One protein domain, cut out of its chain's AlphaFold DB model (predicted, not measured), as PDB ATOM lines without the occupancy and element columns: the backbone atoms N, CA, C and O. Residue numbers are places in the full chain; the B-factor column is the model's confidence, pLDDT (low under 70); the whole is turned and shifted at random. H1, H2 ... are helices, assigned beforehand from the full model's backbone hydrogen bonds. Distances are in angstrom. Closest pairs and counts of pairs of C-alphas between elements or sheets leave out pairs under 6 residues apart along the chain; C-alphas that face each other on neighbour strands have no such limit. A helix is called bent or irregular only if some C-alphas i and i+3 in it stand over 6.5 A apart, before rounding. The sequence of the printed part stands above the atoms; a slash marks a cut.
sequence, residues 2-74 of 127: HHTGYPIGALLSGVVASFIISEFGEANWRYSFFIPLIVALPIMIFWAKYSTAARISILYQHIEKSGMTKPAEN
ATOM      1  N   HIS A   2     156.032 157.603 134.485       43.66
ATOM      2  CA  HIS A   2     156.644 158.913 134.177       43.66
ATOM      3  C   HIS A   2     158.064 158.871 133.554       43.66
ATOM      4  O   HIS A   2     158.525 159.883 133.039       43.66
ATOM      5  N   HIS A   3     158.761 157.727 133.579       45.22
ATOM      6  CA  HIS A   3     160.158 157.611 133.121       45.22
ATOM      7  C   HIS A   3     160.326 156.998 131.720       45.22
ATOM      8  O   HIS A   3     161.440 156.972 131.212       45.22
ATOM      9  N   THR A   4     159.256 156.522 131.075       51.66
ATOM     10  CA  THR A   4     159.336 155.928 129.724       51.66
ATOM     11  C   THR A   4     159.340 156.976 128.614       51.66
ATOM     12  O   THR A   4     159.845 156.709 127.529       51.66
ATOM     13  N   GLY A   5     158.833 158.184 128.876       57.91
ATOM     14  CA  GLY A   5     158.829 159.267 127.889       57.91
ATOM     15  C   GLY A   5     160.225 159.805 127.565       57.91
ATOM     16  O   GLY A   5     160.477 160.187 126.428       57.91
ATOM     17  N   TYR A   6     161.148 159.797 128.533       59.50
ATOM     18  CA  TYR A   6     162.489 160.362 128.353       59.50
ATOM     19  C   TYR A   6     163.369 159.540 127.385       59.50
ATOM     20  O   TYR A   6     163.877 160.127 126.429       59.50
ATOM     21  N   PRO A   7     163.494 158.200 127.519       63.03
ATOM     22  CA  PRO A   7     164.244 157.390 126.555       63.03
ATOM     23  C   PRO A   7     163.632 157.405 125.149       63.03
ATOM     24  O   PRO A   7     164.359 157.473 124.162       63.03
ATOM     25  N   ILE A   8     162.297 157.383 125.049       71.12
ATOM     26  CA  ILE A   8     161.589 157.411 123.760       71.12
ATOM     27  C   ILE A   8     161.786 158.766 123.072       71.12
ATOM     28  O   ILE A   8     162.073 158.809 121.879       71.12
ATOM     29  N   GLY A   9     161.695 159.869 123.820       68.38
ATOM     30  CA  GLY A   9     161.962 161.207 123.299       68.38
ATOM     31  C   GLY A   9     163.404 161.374 122.818       68.38
ATOM     32  O   GLY A   9     163.622 161.920 121.739       68.38
ATOM     33  N   ALA A  10     164.383 160.846 123.562       71.38
ATOM     34  CA  ALA A  10     165.787 160.876 123.156       71.38
ATOM     35  C   ALA A  10     166.022 160.096 121.848       71.38
ATOM     36  O   ALA A  10     166.649 160.622 120.931       71.38
ATOM     37  N   LEU A  11     165.448 158.894 121.708       76.25
ATOM     38  CA  LEU A  11     165.537 158.117 120.464       76.25
ATOM     39  C   LEU A  11     164.863 158.826 119.281       76.25
ATOM     40  O   LEU A  11     165.465 158.959 118.217       76.25
ATOM     41  N   LEU A  12     163.639 159.328 119.470       79.25
ATOM     42  CA  LEU A  12     162.907 160.044 118.423       79.25
ATOM     43  C   LEU A  12     163.626 161.325 117.993       79.25
ATOM     44  O   LEU A  12     163.600 161.663 116.812       79.25
ATOM     45  N   SER A  13     164.303 162.013 118.915       77.12
ATOM     46  CA  SER A  13     165.043 163.236 118.593       77.12
ATOM     47  C   SER A  13     166.167 162.992 117.580       77.12
ATOM     48  O   SER A  13     166.324 163.789 116.656       77.12
ATOM     49  N   GLY A  14     166.874 161.859 117.681       78.88
ATOM     50  CA  GLY A  14     167.889 161.458 116.704       78.88
ATOM     51  C   GLY A  14     167.291 161.188 115.323       78.88
ATOM     52  O   GLY A  14     167.797 161.688 114.326       78.88
ATOM     53  N   VAL A  15     166.168 160.465 115.261       82.38
ATOM     54  CA  VAL A  15     165.480 160.150 113.994       82.38
ATOM     55  C   VAL A  15     164.972 161.417 113.304       82.38
ATOM     56  O   VAL A  15     165.169 161.588 112.103       82.38
ATOM     57  N   VAL A  16     164.350 162.324 114.058       80.25
ATOM     58  CA  VAL A  16     163.814 163.583 113.524       80.25
ATOM     59  C   VAL A  16     164.939 164.499 113.041       80.25
ATOM     60  O   VAL A  16     164.821 165.075 111.962       80.25
ATOM     61  N   ALA A  17     166.043 164.606 113.787       79.88
ATOM     62  CA  ALA A  17     167.196 165.394 113.360       79.88
ATOM     63  C   ALA A  17     167.816 164.840 112.066       79.88
ATOM     64  O   ALA A  17     168.064 165.608 111.137       79.88
ATOM     65  N   SER A  18     167.993 163.517 111.969       81.38
ATOM     66  CA  SER A  18     168.497 162.862 110.755       81.38
ATOM     67  C   SER A  18     167.568 163.065 109.559       81.38
ATOM     68  O   SER A  18     168.038 163.371 108.468       81.38
ATOM     69  N   PHE A  19     166.252 162.958 109.757       83.38
ATOM     70  CA  PHE A  19     165.261 163.208 108.708       83.38
ATOM     71  C   PHE A  19     165.320 164.654 108.196       83.38
ATOM     72  O   PHE A  19     165.344 164.886 106.991       83.38
ATOM     73  N   ILE A  20     165.409 165.633 109.100       82.06
ATOM     74  CA  ILE A  20     165.456 167.050 108.724       82.06
ATOM     75  C   ILE A  20     166.740 167.380 107.958       82.06
ATOM     76  O   ILE A  20     166.686 168.091 106.959       82.06
ATOM     77  N   ILE A  21     167.884 166.853 108.395       83.19
ATOM     78  CA  ILE A  21     169.160 167.067 107.699       83.19
ATOM     79  C   ILE A  21     169.148 166.375 106.327       83.19
ATOM     80  O   ILE A  21     169.638 166.955 105.361       83.19
ATOM     81  N   SER A  22     168.544 165.186 106.222       82.12
ATOM     82  CA  SER A  22     168.416 164.444 104.961       82.12
ATOM     83  C   SER A  22     167.520 165.146 103.934       82.12
ATOM     84  O   SER A  22     167.858 165.162 102.756       82.12
ATOM     85  N   GLU A  23     166.387 165.714 104.355       84.12
ATOM     86  CA  GLU A  23     165.407 166.331 103.444       84.12
ATOM     87  C   GLU A  23     165.702 167.806 103.145       84.12
ATOM     88  O   GLU A  23     165.560 168.263 102.013       84.12
ATOM     89  N   PHE A  24     166.124 168.580 104.149       80.25
ATOM     90  CA  PHE A  24     166.314 170.029 104.011       80.25
ATOM     91  C   PHE A  24     167.780 170.433 103.805       80.25
ATOM     92  O   PHE A  24     168.055 171.603 103.528       80.25
ATOM     93  N   GLY A  25     168.720 169.489 103.908       77.44
ATOM     94  CA  GLY A  25     170.153 169.719 103.753       77.44
ATOM     95  C   GLY A  25     170.806 170.408 104.957       77.44
ATOM     96  O   GLY A  25     170.160 171.066 105.776       77.44
ATOM     97  N   GLU A  26     172.133 170.295 105.052       75.44
ATOM     98  CA  GLU A  26     172.923 170.789 106.193       75.44
ATOM     99  C   GLU A  26     172.791 172.304 106.424       75.44
ATOM    100  O   GLU A  26     172.809 172.771 107.565       75.44
ATOM    101  N   ALA A  27     172.565 173.082 105.359       79.75
ATOM    102  CA  ALA A  27     172.351 174.528 105.440       79.75
ATOM    103  C   ALA A  27     171.118 174.911 106.285       79.75
ATOM    104  O   ALA A  27     171.057 176.014 106.833       79.75
ATOM    105  N   ASN A  28     170.159 173.992 106.436       80.81
ATOM    106  CA  ASN A  28     168.889 174.205 107.120       80.81
ATOM    107  C   ASN A  28     168.786 173.470 108.470       80.81
ATOM    108  O   ASN A  28     167.685 173.282 108.992       80.81
ATOM    109  N   TRP A  29     169.919 173.119 109.093       78.75
ATOM    110  CA  TRP A  29     169.987 172.433 110.399       78.75
ATOM    111  C   TRP A  29     169.119 173.066 111.500       78.75
ATOM    112  O   TRP A  29     168.664 172.393 112.425       78.75
ATOM    113  N   ARG A  30     168.856 174.374 111.403       82.56
ATOM    114  CA  ARG A  30     168.007 175.132 112.331       82.56
ATOM    115  C   ARG A  30     166.581 174.580 112.424       82.56
ATOM    116  O   ARG A  30     165.958 174.710 113.479       82.56
ATOM    117  N   TYR A  31     166.060 173.947 111.371       82.25
ATOM    118  CA  TYR A  31     164.721 173.352 111.394       82.25
ATOM    119  C   TYR A  31     164.586 172.214 112.410       82.25
ATOM    120  O   TYR A  31     163.500 172.040 112.967       82.25
ATOM    121  N   SER A  32     165.691 171.552 112.771       80.69
ATOM    122  CA  SER A  32     165.735 170.561 113.854       80.69
ATOM    123  C   SER A  32     165.372 171.141 115.221       80.69
ATOM    124  O   SER A  32     164.993 170.392 116.113       80.69
ATOM    125  N   PHE A  33     165.427 172.465 115.389       81.12
ATOM    126  CA  PHE A  33     165.010 173.152 116.613       81.12
ATOM    127  C   PHE A  33     163.631 173.803 116.478       81.12
ATOM    128  O   PHE A  33     162.826 173.744 117.409       81.12
ATOM    129  N   PHE A  34     163.324 174.391 115.319       85.00
ATOM    130  CA  PHE A  34     162.049 175.081 115.102       85.00
ATOM    131  C   PHE A  34     160.852 174.131 115.026       85.00
ATOM    132  O   PHE A  34     159.814 174.425 115.617       85.00
ATOM    133  N   ILE A  35     160.979 172.989 114.346       82.81
ATOM    134  CA  ILE A  35     159.864 172.046 114.182       82.81
ATOM    135  C   ILE A  35     159.440 171.451 115.537       82.81
ATOM    136  O   ILE A  35     158.256 171.549 115.874       82.81
ATOM    137  N   PRO A  36     160.356 170.926 116.381       81.75
ATOM    138  CA  PRO A  36     159.985 170.476 117.720       81.75
ATOM    139  C   PRO A  36     159.402 171.589 118.590       81.75
ATOM    140  O   PRO A  36     158.487 171.324 119.361       81.75
ATOM    141  N   LEU A  37     159.875 172.833 118.457       83.06
ATOM    142  CA  LEU A  37     159.339 173.970 119.211       83.06
ATOM    143  C   LEU A  37     157.878 174.269 118.841       83.06
ATOM    144  O   LEU A  37     157.047 174.468 119.729       83.06
ATOM    145  N   ILE A  38     157.553 174.250 117.545       88.19
ATOM    146  CA  ILE A  38     156.183 174.443 117.044       88.19
ATOM    147  C   ILE A  38     155.253 173.345 117.567       88.19
ATOM    148  O   ILE A  38     154.113 173.637 117.910       88.19
ATOM    149  N   VAL A  39     155.734 172.103 117.672       85.62
ATOM    150  CA  VAL A  39     154.959 170.973 118.217       85.62
ATOM    151  C   VAL A  39     154.863 171.029 119.746       85.62
ATOM    152  O   VAL A  39     153.817 170.719 120.317       85.62
ATOM    153  N   ALA A  40     155.921 171.458 120.434       83.81
ATOM    154  CA  ALA A  40     155.962 171.525 121.891       83.81
ATOM    155  C   ALA A  40     155.011 172.590 122.452       83.81
ATOM    156  O   ALA A  40     154.358 172.348 123.464       83.81
ATOM    157  N   LEU A  41     154.894 173.751 121.801       89.62
ATOM    158  CA  LEU A  41     154.020 174.845 122.238       89.62
ATOM    159  C   LEU A  41     152.549 174.431 122.459       89.62
ATOM    160  O   LEU A  41     152.053 174.631 123.570       89.62
ATOM    161  N   PRO A  42     151.829 173.837 121.487       88.81
ATOM    162  CA  PRO A  42     150.444 173.425 121.683       88.81
ATOM    163  C   PRO A  42     150.315 172.318 122.732       88.81
ATOM    164  O   PRO A  42     149.360 172.339 123.503       88.81
ATOM    165  N   ILE A  43     151.287 171.402 122.824       86.50
ATOM    166  CA  ILE A  43     151.302 170.356 123.858       86.50
ATOM    167  C   ILE A  43     151.438 170.984 125.248       86.50
ATOM    168  O   ILE A  43     150.677 170.644 126.151       86.50
ATOM    169  N   MET A  44     152.361 171.932 125.423       84.19
ATOM    170  CA  MET A  44     152.549 172.642 126.689       84.19
ATOM    171  C   MET A  44     151.321 173.475 127.056       84.19
ATOM    172  O   MET A  44     150.901 173.451 128.209       84.19
ATOM    173  N   ILE A  45     150.705 174.168 126.093       87.81
ATOM    174  CA  ILE A  45     149.472 174.937 126.317       87.81
ATOM    175  C   ILE A  45     148.320 174.007 126.713       87.81
ATOM    176  O   ILE A  45     147.586 174.298 127.661       87.81
ATOM    177  N   PHE A  46     148.165 172.882 126.013       87.88
ATOM    178  CA  PHE A  46     147.173 171.867 126.344       87.88
ATOM    179  C   PHE A  46     147.395 171.339 127.759       87.88
ATOM    180  O   PHE A  46     146.464 171.319 128.561       87.88
ATOM    181  N   TRP A  47     148.631 170.977 128.096       83.19
ATOM    182  CA  TRP A  47     148.968 170.442 129.407       83.19
ATOM    183  C   TRP A  47     148.777 171.478 130.517       83.19
ATOM    184  O   TRP A  47     148.205 171.152 131.553       83.19
ATOM    185  N   ALA A  48     149.133 172.744 130.285       79.50
ATOM    186  CA  ALA A  48     148.901 173.836 131.228       79.50
ATOM    187  C   ALA A  48     147.405 174.065 131.504       79.50
ATOM    188  O   ALA A  48     147.017 174.304 132.645       79.50
ATOM    189  N   LYS A  49     146.546 173.950 130.482       81.38
ATOM    190  CA  LYS A  49     145.087 174.054 130.649       81.38
ATOM    191  C   LYS A  49     144.456 172.795 131.246       81.38
ATOM    192  O   LYS A  49     143.458 172.885 131.956       81.38
ATOM    193  N   TYR A  50     145.000 171.621 130.943       79.94
ATOM    194  CA  TYR A  50     144.449 170.337 131.367       79.94
ATOM    195  C   TYR A  50     144.916 169.926 132.771       79.94
ATOM    196  O   TYR A  50     144.153 169.309 133.510       79.94
ATOM    197  N   SER A  51     146.126 170.295 133.191       73.81
ATOM    198  CA  SER A  51     146.726 169.915 134.478       73.81
ATOM    199  C   SER A  51     146.195 170.761 135.645       73.81
ATOM    200  O   SER A  51     146.932 171.469 136.328       73.81
ATOM    201  N   THR A  52     144.884 170.693 135.875       79.06
ATOM    202  CA  THR A  52     144.195 171.389 136.972       79.06
ATOM    203  C   THR A  52     144.096 170.517 138.224       79.06
ATOM    204  O   THR A  52     143.900 169.303 138.137       79.06
ATOM    205  N   ALA A  53     144.152 171.142 139.406       71.69
ATOM    206  CA  ALA A  53     144.006 170.453 140.694       71.69
ATOM    207  C   ALA A  53     142.677 169.679 140.803       71.69
ATOM    208  O   ALA A  53     142.646 168.569 141.328       71.69
ATOM    209  N   ALA A  54     141.603 170.215 140.213       72.12
ATOM    210  CA  ALA A  54     140.295 169.563 140.165       72.12
ATOM    211  C   ALA A  54     140.310 168.235 139.380       72.12
ATOM    212  O   ALA A  54     139.616 167.284 139.733       72.12
ATOM    213  N   ARG A  55     141.121 168.127 138.321       71.75
ATOM    214  CA  ARG A  55     141.258 166.870 137.566       71.75
ATOM    215  C   ARG A  55     142.111 165.846 138.306       71.75
ATOM    216  O   ARG A  55     141.823 164.656 138.212       71.75
ATOM    217  N   ILE A  56     143.089 166.296 139.092       72.19
ATOM    218  CA  ILE A  56     143.857 165.422 139.989       72.19
ATOM    219  C   ILE A  56     142.936 164.829 141.064       72.19
ATOM    220  O   ILE A  56     142.973 163.623 141.289       72.19
ATOM    221  N   SER A  57     142.050 165.626 141.671       71.94
ATOM    222  CA  SER A  57     141.095 165.098 142.657       71.94
ATOM    223  C   SER A  57     140.106 164.102 142.046       71.94
ATOM    224  O   SER A  57     139.813 163.085 142.667       71.94
ATOM    225  N   ILE A  58     139.640 164.337 140.811       78.50
ATOM    226  CA  ILE A  58     138.792 163.375 140.081       78.50
ATOM    227  C   ILE A  58     139.554 162.067 139.821       78.50
ATOM    228  O   ILE A  58     139.000 160.985 140.012       78.50
ATOM    229  N   LEU A  59     140.829 162.150 139.429       75.44
ATOM    230  CA  LEU A  59     141.683 160.978 139.233       75.44
ATOM    231  C   LEU A  59     141.857 160.189 140.539       75.44
ATOM    232  O   LEU A  59     141.737 158.969 140.529       75.44
ATOM    233  N   TYR A  60     142.086 160.865 141.665       72.81
ATOM    234  CA  TYR A  60     142.240 160.212 142.970       72.81
ATOM    235  C   TYR A  60     140.945 159.553 143.451       72.81
ATOM    236  O   TYR A  60     140.982 158.422 143.929       72.81
ATOM    237  N   GLN A  61     139.794 160.194 143.230       75.69
ATOM    238  CA  GLN A  61     138.487 159.585 143.489       75.69
ATOM    239  C   GLN A  61     138.232 158.361 142.599       75.69
ATOM    240  O   GLN A  61     137.618 157.393 143.043       75.69
ATOM    241  N   HIS A  62     138.694 158.379 141.345       76.00
ATOM    242  CA  HIS A  62     138.590 157.223 140.456       76.00
ATOM    243  C   HIS A  62     139.480 156.064 140.925       76.00
ATOM    244  O   HIS A  62     139.004 154.940 141.015       76.00
ATOM    245  N   ILE A  63     140.732 156.341 141.306       72.38
ATOM    246  CA  ILE A  63     141.678 155.353 141.858       72.38
ATOM    247  C   ILE A  63     141.110 154.688 143.118       72.38
ATOM    248  O   ILE A  63     141.173 153.466 143.248       72.38
ATOM    249  N   GLU A  64     140.503 155.477 144.010       71.56
ATOM    250  CA  GLU A  64     139.832 154.976 145.212       71.56
ATOM    251  C   GLU A  64     138.646 154.065 144.874       71.56
ATOM    252  O   GLU A  64     138.526 152.973 145.428       71.56
ATOM    253  N   LYS A  65     137.801 154.465 143.915       76.12
ATOM    254  CA  LYS A  65     136.675 153.641 143.446       76.12
ATOM    255  C   LYS A  65     137.121 152.357 142.749       76.12
ATOM    256  O   LYS A  65     136.408 151.362 142.806       76.12
ATOM    257  N   SER A  66     138.285 152.365 142.108       79.50
ATOM    258  CA  SER A  66     138.877 151.196 141.457       79.50
ATOM    259  C   SER A  66     139.611 150.256 142.423       79.50
ATOM    260  O   SER A  66     140.218 149.290 141.967       79.50
ATOM    261  N   GLY A  67     139.592 150.524 143.736       72.44
ATOM    262  CA  GLY A  67     140.243 149.681 144.747       72.44
ATOM    263  C   GLY A  67     141.775 149.680 144.672       72.44
ATOM    264  O   GLY A  67     142.420 148.813 145.257       72.44
ATOM    265  N   MET A  68     142.368 150.631 143.946       73.19
ATOM    266  CA  MET A  68     143.817 150.783 143.846       73.19
ATOM    267  C   MET A  68     144.360 151.482 145.100       73.19
ATOM    268  O   MET A  68     143.684 152.317 145.705       73.19
ATOM    269  N   THR A  69     145.592 151.161 145.500       66.50
ATOM    270  CA  THR A  69     146.254 151.815 146.635       66.50
ATOM    271  C   THR A  69     146.335 153.316 146.392       66.50
ATOM    272  O   THR A  69     146.931 153.772 145.412       66.50
ATOM    273  N   LYS A  70     145.724 154.094 147.291       58.31
ATOM    274  CA  LYS A  70     145.775 155.554 147.228       58.31
ATOM    275  C   LYS A  70     147.242 156.001 147.199       58.31
ATOM    276  O   LYS A  70     148.028 155.515 148.020       58.31
ATOM    277  N   PRO A  71     147.629 156.936 146.311       60.53
ATOM    278  CA  PRO A  71     148.838 157.712 146.534       60.53
ATOM    279  C   PRO A  71     148.709 158.293 147.937       60.53
ATOM    280  O   PRO A  71     147.656 158.852 148.249       60.53
ATOM    281  N   ALA A  72     149.716 158.104 148.791       56.69
ATOM    282  CA  ALA A  72     149.692 158.706 150.114       56.69
ATOM    283  C   ALA A  72     149.305 160.179 149.935       56.69
ATOM    284  O   ALA A  72     149.949 160.888 149.149       56.69
ATOM    285  N   GLU A  73     148.252 160.624 150.629       56.09
ATOM    286  CA  GLU A  73     148.082 162.034 150.968       56.09
ATOM    287  C   GLU A  73     149.271 162.368 151.857       56.09
ATOM    288  O   GLU A  73     149.195 162.453 153.078       56.09
ATOM    289  N   ASN A  74     150.441 162.445 151.234       45.00
ATOM    290  CA  ASN A  74     151.592 163.012 151.848       45.00
ATOM    291  C   ASN A  74     151.123 164.433 152.093       45.00
ATOM    292  O   ASN A  74     150.959 165.221 151.155       45.00
TER     293      ASN A  74
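What this domain is: This is residues 2 to 74 of the 127 residues of the protein "MFS transporter" of Exiguobacterium mexicanum (UniProt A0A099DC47). Two long helices, H1 and H2, make an open V: they meet near the end where residues 25 to 30 join them, and spread apart from there. H2 runs on to a shorter third helix, H3, which sits at its far end away from H1 and is followed by a tail, residues 66 to 74, with no named element. The printed part has 73 residues with three named helices, in the order H1, H2, H3, and no named strand; its class is all helix. The whole is extended, with a radius of gyration of the C-alphas of 18.9 A, and spans 55 by 23 by 20 A, a rod in outline.

How they stand to each other: H1, residues 5 to 24, and H2, residues 31 to 50, form a helical hairpin over a short link. They run opposite ways at a steep tilt of 38 degrees, with their centres 15.6 A apart. They touch through residues 16 to 21 of H1 and residues 31 to 32 of H2 alone; the closest C-alphas are those of Ala 17 and Ser 32, 5.4 A apart. H2 has a kink of 26 degrees near residue 39; it is neither bent nor irregular, but only just: C-alphas 39 and 42 are 6.2 A apart. H3, residues 53 to 65, meets H2 only through their link, which is tight, with 2 residues. H1 and H3 are apart. In H1 and H3 every O i to N i+4 pair is within hydrogen-bond range; in H2 it is 13 of 16.

Where its parts are: Residues 2 to 4 come before H1, which begins at C-alpha 5, at (158.829, 159.267, 127.889), and measures 27.2 A from first to last C-alpha. H2 begins at C-alpha 31, at (164.721, 173.352, 111.394), and measures 28.6 A. H3 measures 18.5 A and ends at C-alpha 65, at (136.675, 153.641, 143.446).

The domain as a whole: The two C-alphas farthest apart are those of Ala 27 and Gly 67, at 56.5 A, while those of His 2 and Asn 74, the first and last printed residues, are 18.8 A apart. Residues 2 to 12, of which 5 to 12 belong to H1, stand free. So do residues 37 to 59, of which 37 to 50 belong to H2 and 53 to 59 to H3. The printed part has no cut, and neither link between helices is long. The mean pLDDT of the printed part of this model is 75.3; residues 2 to 7, residue 9 and residues 69 to 74 are under 70.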